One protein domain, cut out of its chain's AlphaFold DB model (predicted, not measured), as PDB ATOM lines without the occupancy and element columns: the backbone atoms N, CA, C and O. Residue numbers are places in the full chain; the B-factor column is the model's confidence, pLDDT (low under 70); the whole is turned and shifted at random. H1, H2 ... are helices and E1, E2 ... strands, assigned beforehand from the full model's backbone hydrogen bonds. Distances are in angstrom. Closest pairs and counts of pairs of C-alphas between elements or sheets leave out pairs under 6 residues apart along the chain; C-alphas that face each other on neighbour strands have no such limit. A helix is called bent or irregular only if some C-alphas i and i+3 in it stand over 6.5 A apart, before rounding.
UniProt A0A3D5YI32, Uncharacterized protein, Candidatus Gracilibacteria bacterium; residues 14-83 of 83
ATOM      1  N   ILE A  14     101.029 -47.515 129.648       97.31
ATOM      2  CA  ILE A  14     100.094 -48.333 128.858       97.31
ATOM      3  C   ILE A  14      98.694 -47.703 128.832       97.31
ATOM      4  O   ILE A  14      98.055 -47.649 127.787       97.31
ATOM      5  N   ARG A  15      98.223 -47.209 129.981       97.31
ATOM      6  CA  ARG A  15      96.873 -46.655 130.147       97.31
ATOM      7  C   ARG A  15      96.696 -45.371 129.340       97.31
ATOM      8  O   ARG A  15      95.703 -45.241 128.633       97.31
ATOM      9  N   VAL A  16      97.677 -44.470 129.413       97.56
ATOM     10  CA  VAL A  16      97.670 -43.199 128.675       97.56
ATOM     11  C   VAL A  16      97.757 -43.447 127.173       97.56
ATOM     12  O   VAL A  16      96.931 -42.923 126.439       97.56
ATOM     13  N   HIS A  17      98.696 -44.282 126.715       97.19
ATOM     14  CA  HIS A  17      98.868 -44.547 125.281       97.19
ATOM     15  C   HIS A  17      97.627 -45.195 124.660       97.19
ATOM     16  O   HIS A  17      97.213 -44.826 123.566       97.19
ATOM     17  N   LEU A  18      97.015 -46.157 125.356       97.12
ATOM     18  CA  LEU A  18      95.804 -46.807 124.865       97.12
ATOM     19  C   LEU A  18      94.603 -45.851 124.852       97.12
ATOM     20  O   LEU A  18      93.819 -45.888 123.909       97.12
ATOM     21  N   ALA A  19      94.470 -44.978 125.853       96.81
ATOM     22  CA  ALA A  19      93.427 -43.956 125.869       96.81
ATOM     23  C   ALA A  19      93.605 -42.918 124.750       96.81
ATOM     24  O   ALA A  19      92.634 -42.600 124.068       96.81
ATOM     25  N   ASP A  20      94.836 -42.449 124.528       97.00
ATOM     26  CA  ASP A  20      95.193 -41.507 123.458       97.00
ATOM     27  C   ASP A  20      94.903 -42.088 122.064       97.00
ATOM     28  O   ASP A  20      94.328 -41.423 121.207       97.00
ATOM     29  N   ALA A  21      95.162 -43.386 121.880       96.19
ATOM     30  CA  ALA A  21      94.800 -44.121 120.668       96.19
ATOM     31  C   ALA A  21      93.282 -44.366 120.501       96.19
ATOM     32  O   ALA A  21      92.871 -44.984 119.519       96.19
ATOM     33  N   GLY A  22      92.442 -43.936 121.449       95.75
ATOM     34  CA  GLY A  22      90.985 -44.119 121.424       95.75
ATOM     35  C   GLY A  22      90.486 -45.451 121.998       95.75
ATOM     36  O   GLY A  22      89.287 -45.731 121.952       95.75
ATOM     37  N   PHE A  23      91.369 -46.266 122.579       95.69
ATOM     38  CA  PHE A  23      91.065 -47.597 123.118       95.69
ATOM     39  C   PHE A  23      91.445 -47.724 124.601       95.69
ATOM     40  O   PHE A  23      92.263 -48.577 124.949       95.69
ATOM     41  N   PRO A  24      90.881 -46.906 125.509       96.19
ATOM     42  CA  PRO A  24      91.279 -46.926 126.911       96.19
ATOM     43  C   PRO A  24      91.038 -48.288 127.574       96.19
ATOM     44  O   PRO A  24      90.118 -49.032 127.225       96.19
ATOM     45  N   VAL A  25      91.853 -48.593 128.587       95.94
ATOM     46  CA  VAL A  25      91.760 -49.845 129.350       95.94
ATOM     47  C   VAL A  25      90.406 -49.937 130.065       95.94
ATOM     48  O   VAL A  25      89.941 -48.984 130.691       95.94
ATOM     49  N   LEU A  26      89.773 -51.110 130.004       94.69
ATOM     50  CA  LEU A  26      88.500 -51.366 130.683       94.69
ATOM     51  C   LEU A  26      88.665 -51.265 132.206       94.69
ATOM     52  O   LEU A  26      89.645 -51.759 132.758       94.69
ATOM     53  N   GLY A  27      87.712 -50.638 132.896       92.75
ATOM     54  CA  GLY A  27      87.799 -50.432 134.346       92.75
ATOM     55  C   GLY A  27      88.782 -49.330 134.763       92.75
ATOM     56  O   GLY A  27      89.025 -49.148 135.956       92.75
ATOM     57  N   ASP A  28      89.351 -48.581 133.813       95.69
ATOM     58  CA  ASP A  28      90.203 -47.428 134.103       95.69
ATOM     59  C   ASP A  28      89.372 -46.204 134.490       95.69
ATOM     60  O   ASP A  28      88.697 -45.602 133.658       95.69
ATOM     61  N   MET A  29      89.434 -45.823 135.766       93.25
ATOM     62  CA  MET A  29      88.690 -44.682 136.304       93.25
ATOM     63  C   MET A  29      89.306 -43.315 135.972       93.25
ATOM     64  O   MET A  29      88.618 -42.312 136.128       93.25
ATOM     65  N   LEU A  30      90.576 -43.256 135.546       94.06
ATOM     66  CA  LEU A  30      91.270 -41.994 135.246       94.06
ATOM     67  C   LEU A  30      91.256 -41.667 133.751       94.06
ATOM     68  O   LEU A  30      90.986 -40.530 133.386       94.06
ATOM     69  N   TYR A  31      91.555 -42.655 132.904       95.38
ATOM     70  CA  TYR A  31      91.698 -42.460 131.453       95.38
ATOM     71  C   TYR A  31      90.615 -43.179 130.636       95.38
ATOM     72  O   TYR A  31      90.616 -43.104 129.411       95.38
ATOM     73  N   GLY A  32      89.711 -43.912 131.293       92.62
ATOM     74  CA  GLY A  32      88.642 -44.663 130.641       92.62
ATOM     75  C   GLY A  32      87.318 -43.919 130.536       92.62
ATOM     76  O   GLY A  32      87.171 -42.767 130.934       92.62
ATOM     77  N   HIS A  33      86.319 -44.617 129.998       94.12
ATOM     78  CA  HIS A  33      84.979 -44.075 129.800       94.12
ATOM     79  C   HIS A  33      84.074 -44.401 131.000       94.12
ATOM     80  O   HIS A  33      83.716 -45.568 131.182       94.12
ATOM     81  N   PRO A  34      83.598 -43.404 131.777       92.75
ATOM     82  CA  PRO A  34      82.807 -43.655 132.986       92.75
ATOM     83  C   PRO A  34      81.523 -44.454 132.732       92.75
ATOM     84  O   PRO A  34      81.155 -45.316 133.527       92.75
ATOM     85  N   ARG A  35      80.856 -44.209 131.593       94.31
ATOM     86  CA  ARG A  35      79.645 -44.947 131.196       94.31
ATOM     87  C   ARG A  35      79.940 -46.426 130.937       94.31
ATOM     88  O   ARG A  35      79.198 -47.276 131.416       94.31
ATOM     89  N   ILE A  36      81.034 -46.729 130.233       92.38
ATOM     90  CA  ILE A  36      81.453 -48.112 129.958       92.38
ATOM     91  C   ILE A  36      81.858 -48.798 131.264       92.38
ATOM     92  O   ILE A  36      81.404 -49.903 131.538       92.38
ATOM     93  N   ASN A  37      82.639 -48.127 132.113       92.88
ATOM     94  CA  ASN A  37      83.066 -48.682 133.399       92.88
ATOM     95  C   ASN A  37      81.880 -49.019 134.306       92.88
ATOM     96  O   ASN A  37      81.877 -50.071 134.939       92.88
ATOM     97  N   ARG A  38      80.847 -48.169 134.332       93.31
ATOM     98  CA  ARG A  38      79.613 -48.453 135.071       93.31
ATOM     99  C   ARG A  38      78.904 -49.702 134.546       93.31
ATOM    100  O   ARG A  38      78.550 -50.566 135.341       93.31
ATOM    101  N   LEU A  39      78.760 -49.833 133.226       92.56
ATOM    102  CA  LEU A  39      78.171 -51.028 132.611       92.56
ATOM    103  C   LEU A  39      78.978 -52.293 132.933       92.56
ATOM    104  O   LEU A  39      78.401 -53.326 133.256       92.56
ATOM    105  N   LEU A  40      80.310 -52.215 132.898       91.12
ATOM    106  CA  LEU A  40      81.188 -53.335 133.252       91.12
ATOM    107  C   LEU A  40      81.075 -53.711 134.734       91.12
ATOM    108  O   LEU A  40      81.070 -54.893 135.079       91.12
ATOM    109  N   LEU A  41      80.948 -52.724 135.618       90.56
ATOM    110  CA  LEU A  41      80.731 -52.966 137.039       90.56
ATOM    111  C   LEU A  41      79.385 -53.663 137.292       90.56
ATOM    112  O   LEU A  41      79.320 -54.591 138.093       90.56
ATOM    113  N   GLU A  42      78.327 -53.254 136.595       91.62
ATOM    114  CA  GLU A  42      76.985 -53.827 136.746       91.62
ATOM    115  C   GLU A  42      76.880 -55.236 136.125       91.62
ATOM    116  O   GLU A  42      76.307 -56.134 136.739       91.62
ATOM    117  N   GLN A  43      77.468 -55.464 134.944       89.12
ATOM    118  CA  GLN A  43      77.310 -56.721 134.194       89.12
ATOM    119  C   GLN A  43      78.331 -57.802 134.556       89.12
ATOM    120  O   GLN A  43      77.983 -58.980 134.626       89.12
ATOM    121  N   VAL A  44      79.597 -57.426 134.750       88.88
ATOM    122  CA  VAL A  44      80.711 -58.371 134.961       88.88
ATOM    123  C   VAL A  44      81.456 -58.124 136.272       88.88
ATOM    124  O   VAL A  44      82.458 -58.782 136.542       88.88
ATOM    125  N   LYS A  45      80.961 -57.206 137.120       89.12
ATOM    126  CA  LYS A  45      81.549 -56.862 138.427       89.12
ATOM    127  C   LYS A  45      83.026 -56.467 138.343       89.12
ATOM    128  O   LYS A  45      83.777 -56.672 139.299       89.12
ATOM    129  N   LEU A  46      83.445 -55.867 137.226       89.25
ATOM    130  CA  LEU A  46      84.814 -55.390 137.057       89.25
ATOM    131  C   LEU A  46      85.037 -54.143 137.922       89.25
ATOM    132  O   LEU A  46      84.532 -53.066 137.617       89.25
ATOM    133  N   LYS A  47      85.793 -54.301 139.012       86.12
ATOM    134  CA  LYS A  47      86.110 -53.215 139.959       86.12
ATOM    135  C   LYS A  47      87.445 -52.526 139.688       86.12
ATOM    136  O   LYS A  47      87.670 -51.421 140.169       86.12
ATOM    137  N   HIS A  48      88.339 -53.203 138.976       89.50
ATOM    138  CA  HIS A  48      89.715 -52.771 138.768       89.50
ATOM    139  C   HIS A  48      90.050 -52.742 137.281       89.50
ATOM    140  O   HIS A  48      89.342 -53.316 136.455       89.50
ATOM    141  N   ILE A  49      91.154 -52.075 136.967       93.69
ATOM    142  CA  ILE A  49      91.708 -51.996 135.618       93.69
ATOM    143  C   ILE A  49      91.940 -53.395 135.046       93.69
ATOM    144  O   ILE A  49      92.593 -54.233 135.665       93.69
ATOM    145  N   PHE A  50      91.453 -53.616 133.828       95.00
ATOM    146  CA  PHE A  50      91.650 -54.836 133.054       95.00
ATOM    147  C   PHE A  50      93.031 -54.836 132.383       95.00
ATOM    148  O   PHE A  50      93.165 -54.832 131.159       95.00
ATOM    149  N   LEU A  51      94.073 -54.770 133.211       94.94
ATOM    150  CA  LEU A  51      95.472 -54.780 132.807       94.94
ATOM    151  C   LEU A  51      96.223 -55.790 133.674       94.94
ATOM    152  O   LEU A  51      96.186 -55.703 134.898       94.94
ATOM    153  N   HIS A  52      96.907 -56.738 133.037       94.94
ATOM    154  CA  HIS A  52      97.622 -57.820 133.714       94.94
ATOM    155  C   HIS A  52      99.014 -58.007 133.123       94.94
ATOM    156  O   HIS A  52      99.178 -58.078 131.902       94.94
ATOM    157  N   CYS A  53     100.014 -58.114 133.995       95.38
ATOM    158  CA  CYS A  53     101.362 -58.500 133.606       95.38
ATOM    159  C   CYS A  53     101.424 -60.029 133.526       95.38
ATOM    160  O   CYS A  53     101.577 -60.702 134.540       95.38
ATOM    161  N   TRP A  54     101.257 -60.574 132.320       95.31
ATOM    162  CA  TRP A  54     101.226 -62.026 132.112       95.31
ATOM    163  C   TRP A  54     102.617 -62.650 131.981       95.31
ATOM    164  O   TRP A  54     102.778 -63.824 132.294       95.31
ATOM    165  N   LYS A  55     103.609 -61.880 131.517       96.25
ATOM    166  CA  LYS A  55     104.982 -62.337 131.310       96.25
ATOM    167  C   LYS A  55     105.967 -61.244 131.688       96.25
ATOM    168  O   LYS A  55     105.826 -60.103 131.250       96.25
ATOM    169  N   TYR A  56     106.977 -61.623 132.453       95.25
ATOM    170  CA  TYR A  56     108.090 -60.771 132.840       95.25
ATOM    171  C   TYR A  56     109.392 -61.540 132.645       95.25
ATOM    172  O   TYR A  56     109.480 -62.711 133.005       95.25
ATOM    173  N   SER A  57     110.397 -60.903 132.055       94.56
ATOM    174  CA  SER A  57     111.699 -61.522 131.827       94.56
ATOM    175  C   SER A  57     112.810 -60.518 132.044       94.56
ATOM    176  O   SER A  57     112.680 -59.364 131.636       94.56
ATOM    177  N   PHE A  58     113.903 -60.971 132.641       93.88
ATOM    178  CA  PHE A  58     115.094 -60.164 132.854       93.88
ATOM    179  C   PHE A  58     116.349 -61.025 132.749       93.88
ATOM    180  O   PHE A  58     116.294 -62.254 132.827       93.88
ATOM    181  N   TRP A  59     117.479 -60.355 132.543       93.88
ATOM    182  CA  TRP A  59     118.783 -60.994 132.609       93.88
ATOM    183  C   TRP A  59     119.178 -61.167 134.068       93.88
ATOM    184  O   TRP A  59     119.302 -60.175 134.791       93.88
ATOM    185  N   ASP A  60     119.342 -62.408 134.513       93.00
ATOM    186  CA  ASP A  60     119.809 -62.660 135.866       93.00
ATOM    187  C   ASP A  60     121.329 -62.467 135.939       93.00
ATOM    188  O   ASP A  60     122.100 -63.066 135.187       93.00
ATOM    189  N   LEU A  61     121.748 -61.603 136.861       91.62
ATOM    190  CA  LEU A  61     123.148 -61.247 137.075       91.62
ATOM    191  C   LEU A  61     123.960 -62.403 137.673       91.62
ATOM    192  O   LEU A  61     125.184 -62.369 137.591       91.62
ATOM    193  N   PHE A  62     123.306 -63.402 138.276       92.00
ATOM    194  CA  PHE A  62     123.984 -64.514 138.945       92.00
ATOM    195  C   PHE A  62     124.040 -65.788 138.103       92.00
ATOM    196  O   PHE A  62     125.006 -66.538 138.211       92.00
ATOM    197  N   SER A  63     123.021 -66.053 137.283       86.19
ATOM    198  CA  SER A  63     122.975 -67.254 136.440       86.19
ATOM    199  C   SER A  63     123.466 -67.043 135.005       86.19
ATOM    200  O   SER A  63     123.540 -68.026 134.270       86.19
ATOM    201  N   GLU A  64     123.779 -65.806 134.594       87.06
ATOM    202  CA  GLU A  64     124.170 -65.431 133.218       87.06
ATOM    203  C   GLU A  64     123.207 -65.945 132.132       87.06
ATOM    204  O   GLU A  64     123.572 -66.131 130.972       87.06
ATOM    205  N   ASN A  65     121.951 -66.180 132.504       90.94
ATOM    206  CA  ASN A  65     120.911 -66.676 131.622       90.94
ATOM    207  C   ASN A  65     119.647 -65.816 131.774       90.94
ATOM    208  O   ASN A  65     119.380 -65.266 132.848       90.94
ATOM    209  N   PRO A  66     118.834 -65.683 130.714       92.69
ATOM    210  CA  PRO A  66     117.566 -64.985 130.812       92.69
ATOM    211  C   PRO A  66     116.582 -65.820 131.633       92.69
ATOM    212  O   PRO A  66     116.329 -66.987 131.331       92.69
ATOM    213  N   VAL A  67     115.975 -65.197 132.639       94.81
ATOM    214  CA  VAL A  67     114.919 -65.817 133.441       94.81
ATOM    215  C   VAL A  67     113.582 -65.207 133.040       94.81
ATOM    216  O   VAL A  67     113.469 -63.996 132.833       94.81
ATOM    217  N   ALA A  68     112.560 -66.051 132.908       95.81
ATOM    218  CA  ALA A  68     111.207 -65.640 132.567       95.81
ATOM    219  C   ALA A  68     110.201 -66.185 133.582       95.81
ATOM    220  O   ALA A  68     110.286 -67.328 134.023       95.81
ATOM    221  N   PHE A  69     109.224 -65.348 133.902       96.38
ATOM    222  CA  PHE A  69     108.123 -65.637 134.801       96.38
ATOM    223  C   PHE A  69     106.819 -65.413 134.055       96.38
ATOM    224  O   PHE A  69     106.669 -64.419 133.335       96.38
ATOM    225  N   GLU A  70     105.871 -66.319 134.253       97.19
ATOM    226  CA  GLU A  70     104.526 -66.205 133.705       97.19
ATOM    227  C   GLU A  70     103.506 -66.238 134.839       97.19
ATOM    228  O   GLU A  70     103.601 -67.044 135.766       97.19
ATOM    229  N   ALA A  71     102.535 -65.332 134.774       95.62
ATOM    230  CA  ALA A  71     101.446 -65.246 135.731       95.62
ATOM    231  C   ALA A  71     100.143 -65.630 135.035       95.62
ATOM    232  O   ALA A  71      99.732 -64.986 134.061       95.62
ATOM    233  N   ALA A  72      99.478 -66.659 135.565       94.12
ATOM    234  CA  ALA A  72      98.168 -67.076 135.088       94.12
ATOM    235  C   ALA A  72      97.183 -65.898 135.091       94.12
ATOM    236  O   ALA A  72      97.274 -64.981 135.912       94.12
ATOM    237  N   ILE A  73      96.241 -65.927 134.151       91.31
ATOM    238  CA  ILE A  73      95.212 -64.897 134.053       91.31
ATOM    239  C   ILE A  73      94.400 -64.888 135.359       91.31
ATOM    240  O   ILE A  73      93.966 -65.952 135.810       91.31
ATOM    241  N   PRO A  74      94.178 -63.717 135.980       89.94
ATOM    242  CA  PRO A  74      93.390 -63.642 137.198       89.94
ATOM    243  C   PRO A  74      91.957 -64.140 136.979       89.94
ATOM    244  O   PRO A  74      91.291 -63.725 136.037       89.94
ATOM    245  N   VAL A  75      91.440 -64.957 137.902       86.75
ATOM    246  CA  VAL A  75      90.100 -65.580 137.799       86.75
ATOM    247  C   VAL A  75      88.979 -64.552 137.596       86.75
ATOM    248  O   VAL A  75      87.994 -64.809 136.913       86.75
ATOM    249  N   HIS A  76      89.127 -63.347 138.148       82.12
ATOM    250  CA  HIS A  76      88.139 -62.279 137.988       82.12
ATOM    251  C   HIS A  76      88.080 -61.691 136.563       82.12
ATOM    252  O   HIS A  76      87.172 -60.916 136.272       82.12
ATOM    253  N   PHE A  77      89.007 -62.059 135.668       87.88
ATOM    254  CA  PHE A  77      88.970 -61.699 134.247       87.88
ATOM    255  C   PHE A  77      88.189 -62.702 133.392       87.88
ATOM    256  O   PHE A  77      87.783 -62.362 132.280       87.88
ATOM    257  N   ASP A  78      87.908 -63.902 133.907       85.62
ATOM    258  CA  ASP A  78      87.230 -64.965 133.161       85.62
ATOM    259  C   ASP A  78      85.866 -64.536 132.616       85.62
ATOM    260  O   ASP A  78      85.503 -64.906 131.504       85.62
ATOM    261  N   LEU A  79      85.118 -63.728 133.374       83.50
ATOM    262  CA  LEU A  79      83.793 -63.238 132.971       83.50
ATOM    263  C   LEU A  79      83.835 -62.368 131.707       83.50
ATOM    264  O   LEU A  79      82.829 -62.247 131.013       83.50
ATOM    265  N   ILE A  80      84.987 -61.757 131.427       85.00
ATOM    266  CA  ILE A  80      85.212 -60.896 130.262       85.00
ATOM    267  C   ILE A  80      85.816 -61.703 129.110       85.00
ATOM    268  O   ILE A  80      85.525 -61.416 127.957       85.00
ATOM    269  N   LEU A  81      86.641 -62.710 129.413       83.81
ATOM    270  CA  LEU A  81      87.340 -63.521 128.410       83.81
ATOM    271  C   LEU A  81      86.516 -64.693 127.859       83.81
ATOM    272  O   LEU A  81      86.830 -65.187 126.783       83.81
ATOM    273  N   LYS A  82      85.507 -65.172 128.597       68.00
ATOM    274  CA  LYS A  82      84.665 -66.323 128.215       68.00
ATOM    275  C   LYS A  82      83.415 -65.940 127.403       68.00
ATOM    276  O   LYS A  82      82.537 -66.780 127.220       68.00
ATOM    277  N   LYS A  83      83.323 -64.691 126.946       50.84
ATOM    278  CA  LYS A  83      82.323 -64.204 125.983       50.84
ATOM    279  C   LYS A  83      83.004 -63.891 124.661       50.84
ATOM    280  O   LYS A  83      82.361 -64.158 123.628       50.84
TER     281      LYS A  83
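AT A GLANCE: This is residues 14 to 83 of the 83 residues of an uncharacterized protein of Candidatus Gracilibacteria bacterium (UniProt A0A3D5YI32). A long, narrow hairpin of two strands, E1 and E2, reaches away from a loose, open group of three short helices and makes one end of the longest axis. H2 lies at the other end of that axis, while H1 and H3 lie well apart on opposite sides of the group, with only H3 near H2. The printed part has 70 residues with three named helices and two named strands, in the order H1, H2, E1, E2, H3; the sheet has the order E1 - E2 and is antiparallel, and the class is mixed, helices and strands. The whole is loose, with a radius of gyration of the C-alphas of 15.9 A, and elongated, with spans of 49 by 27 by 17 A.

IN THESE COORDINATES: H1 is residues 14 to 20, 10.0 A from first to last C-alpha, and begins at C-alpha 14 at (100.094, -48.333, 128.858). Residues 21 to 33 hold no named element. H2 is residues 34 to 44, 15.0 A long, with C-alpha 34 at (82.807, -43.655, 132.986). E1 is residues 55 to 59, 13.9 A long, and E2 is residues 66 to 70, 13.4 A long. H3 is residues 75 to 81, 10.0 A long, and ends at C-alpha 81 at (87.340, -63.521, 128.410). H3 is irregular, but only just: C-alphas 76 and 79 are 6.7 A apart.

HOW THE PARTS SIT: E1 and E2 form a hairpin of antiparallel neighbour strands, with 163 degrees between their directions. The C-alphas of Ser 57 and Ala 68, which face each other, are 4.2 A apart. N 56 and O 69 at 2.9 A, and N 69 and O 56 at 2.8 A, are within hydrogen-bond range. H1 is apart from E1, E2, H2 and H3. H2 and H3 are close but not clearly touching, their closest C-alphas being those of Val 44 and Leu 79, 6.1 A apart. Their lines stand at 71 degrees, only just about perpendicular; that of H3 is a rough one. H2 is apart from E2, and H3 from E1. In H1 and H2 every O i to N i+4 pair is within hydrogen-bond range; in H3 it is 1 of 3, beside 3 of 4 O i to N i+3 pairs.

THE WHOLE: The two C-alphas farthest apart are those of Arg 35 and Phe 62, 49.1 A. The printed part has no cut, and residue 83 is the chain's last. The link from H1 to H2 is long, with 13 residues; those from H2 to E1 and from E1 to E2 are short, and that from E2 to H3 is tight. The mean pLDDT of the printed part is 91.7, and residues 82 to 83 are under 70.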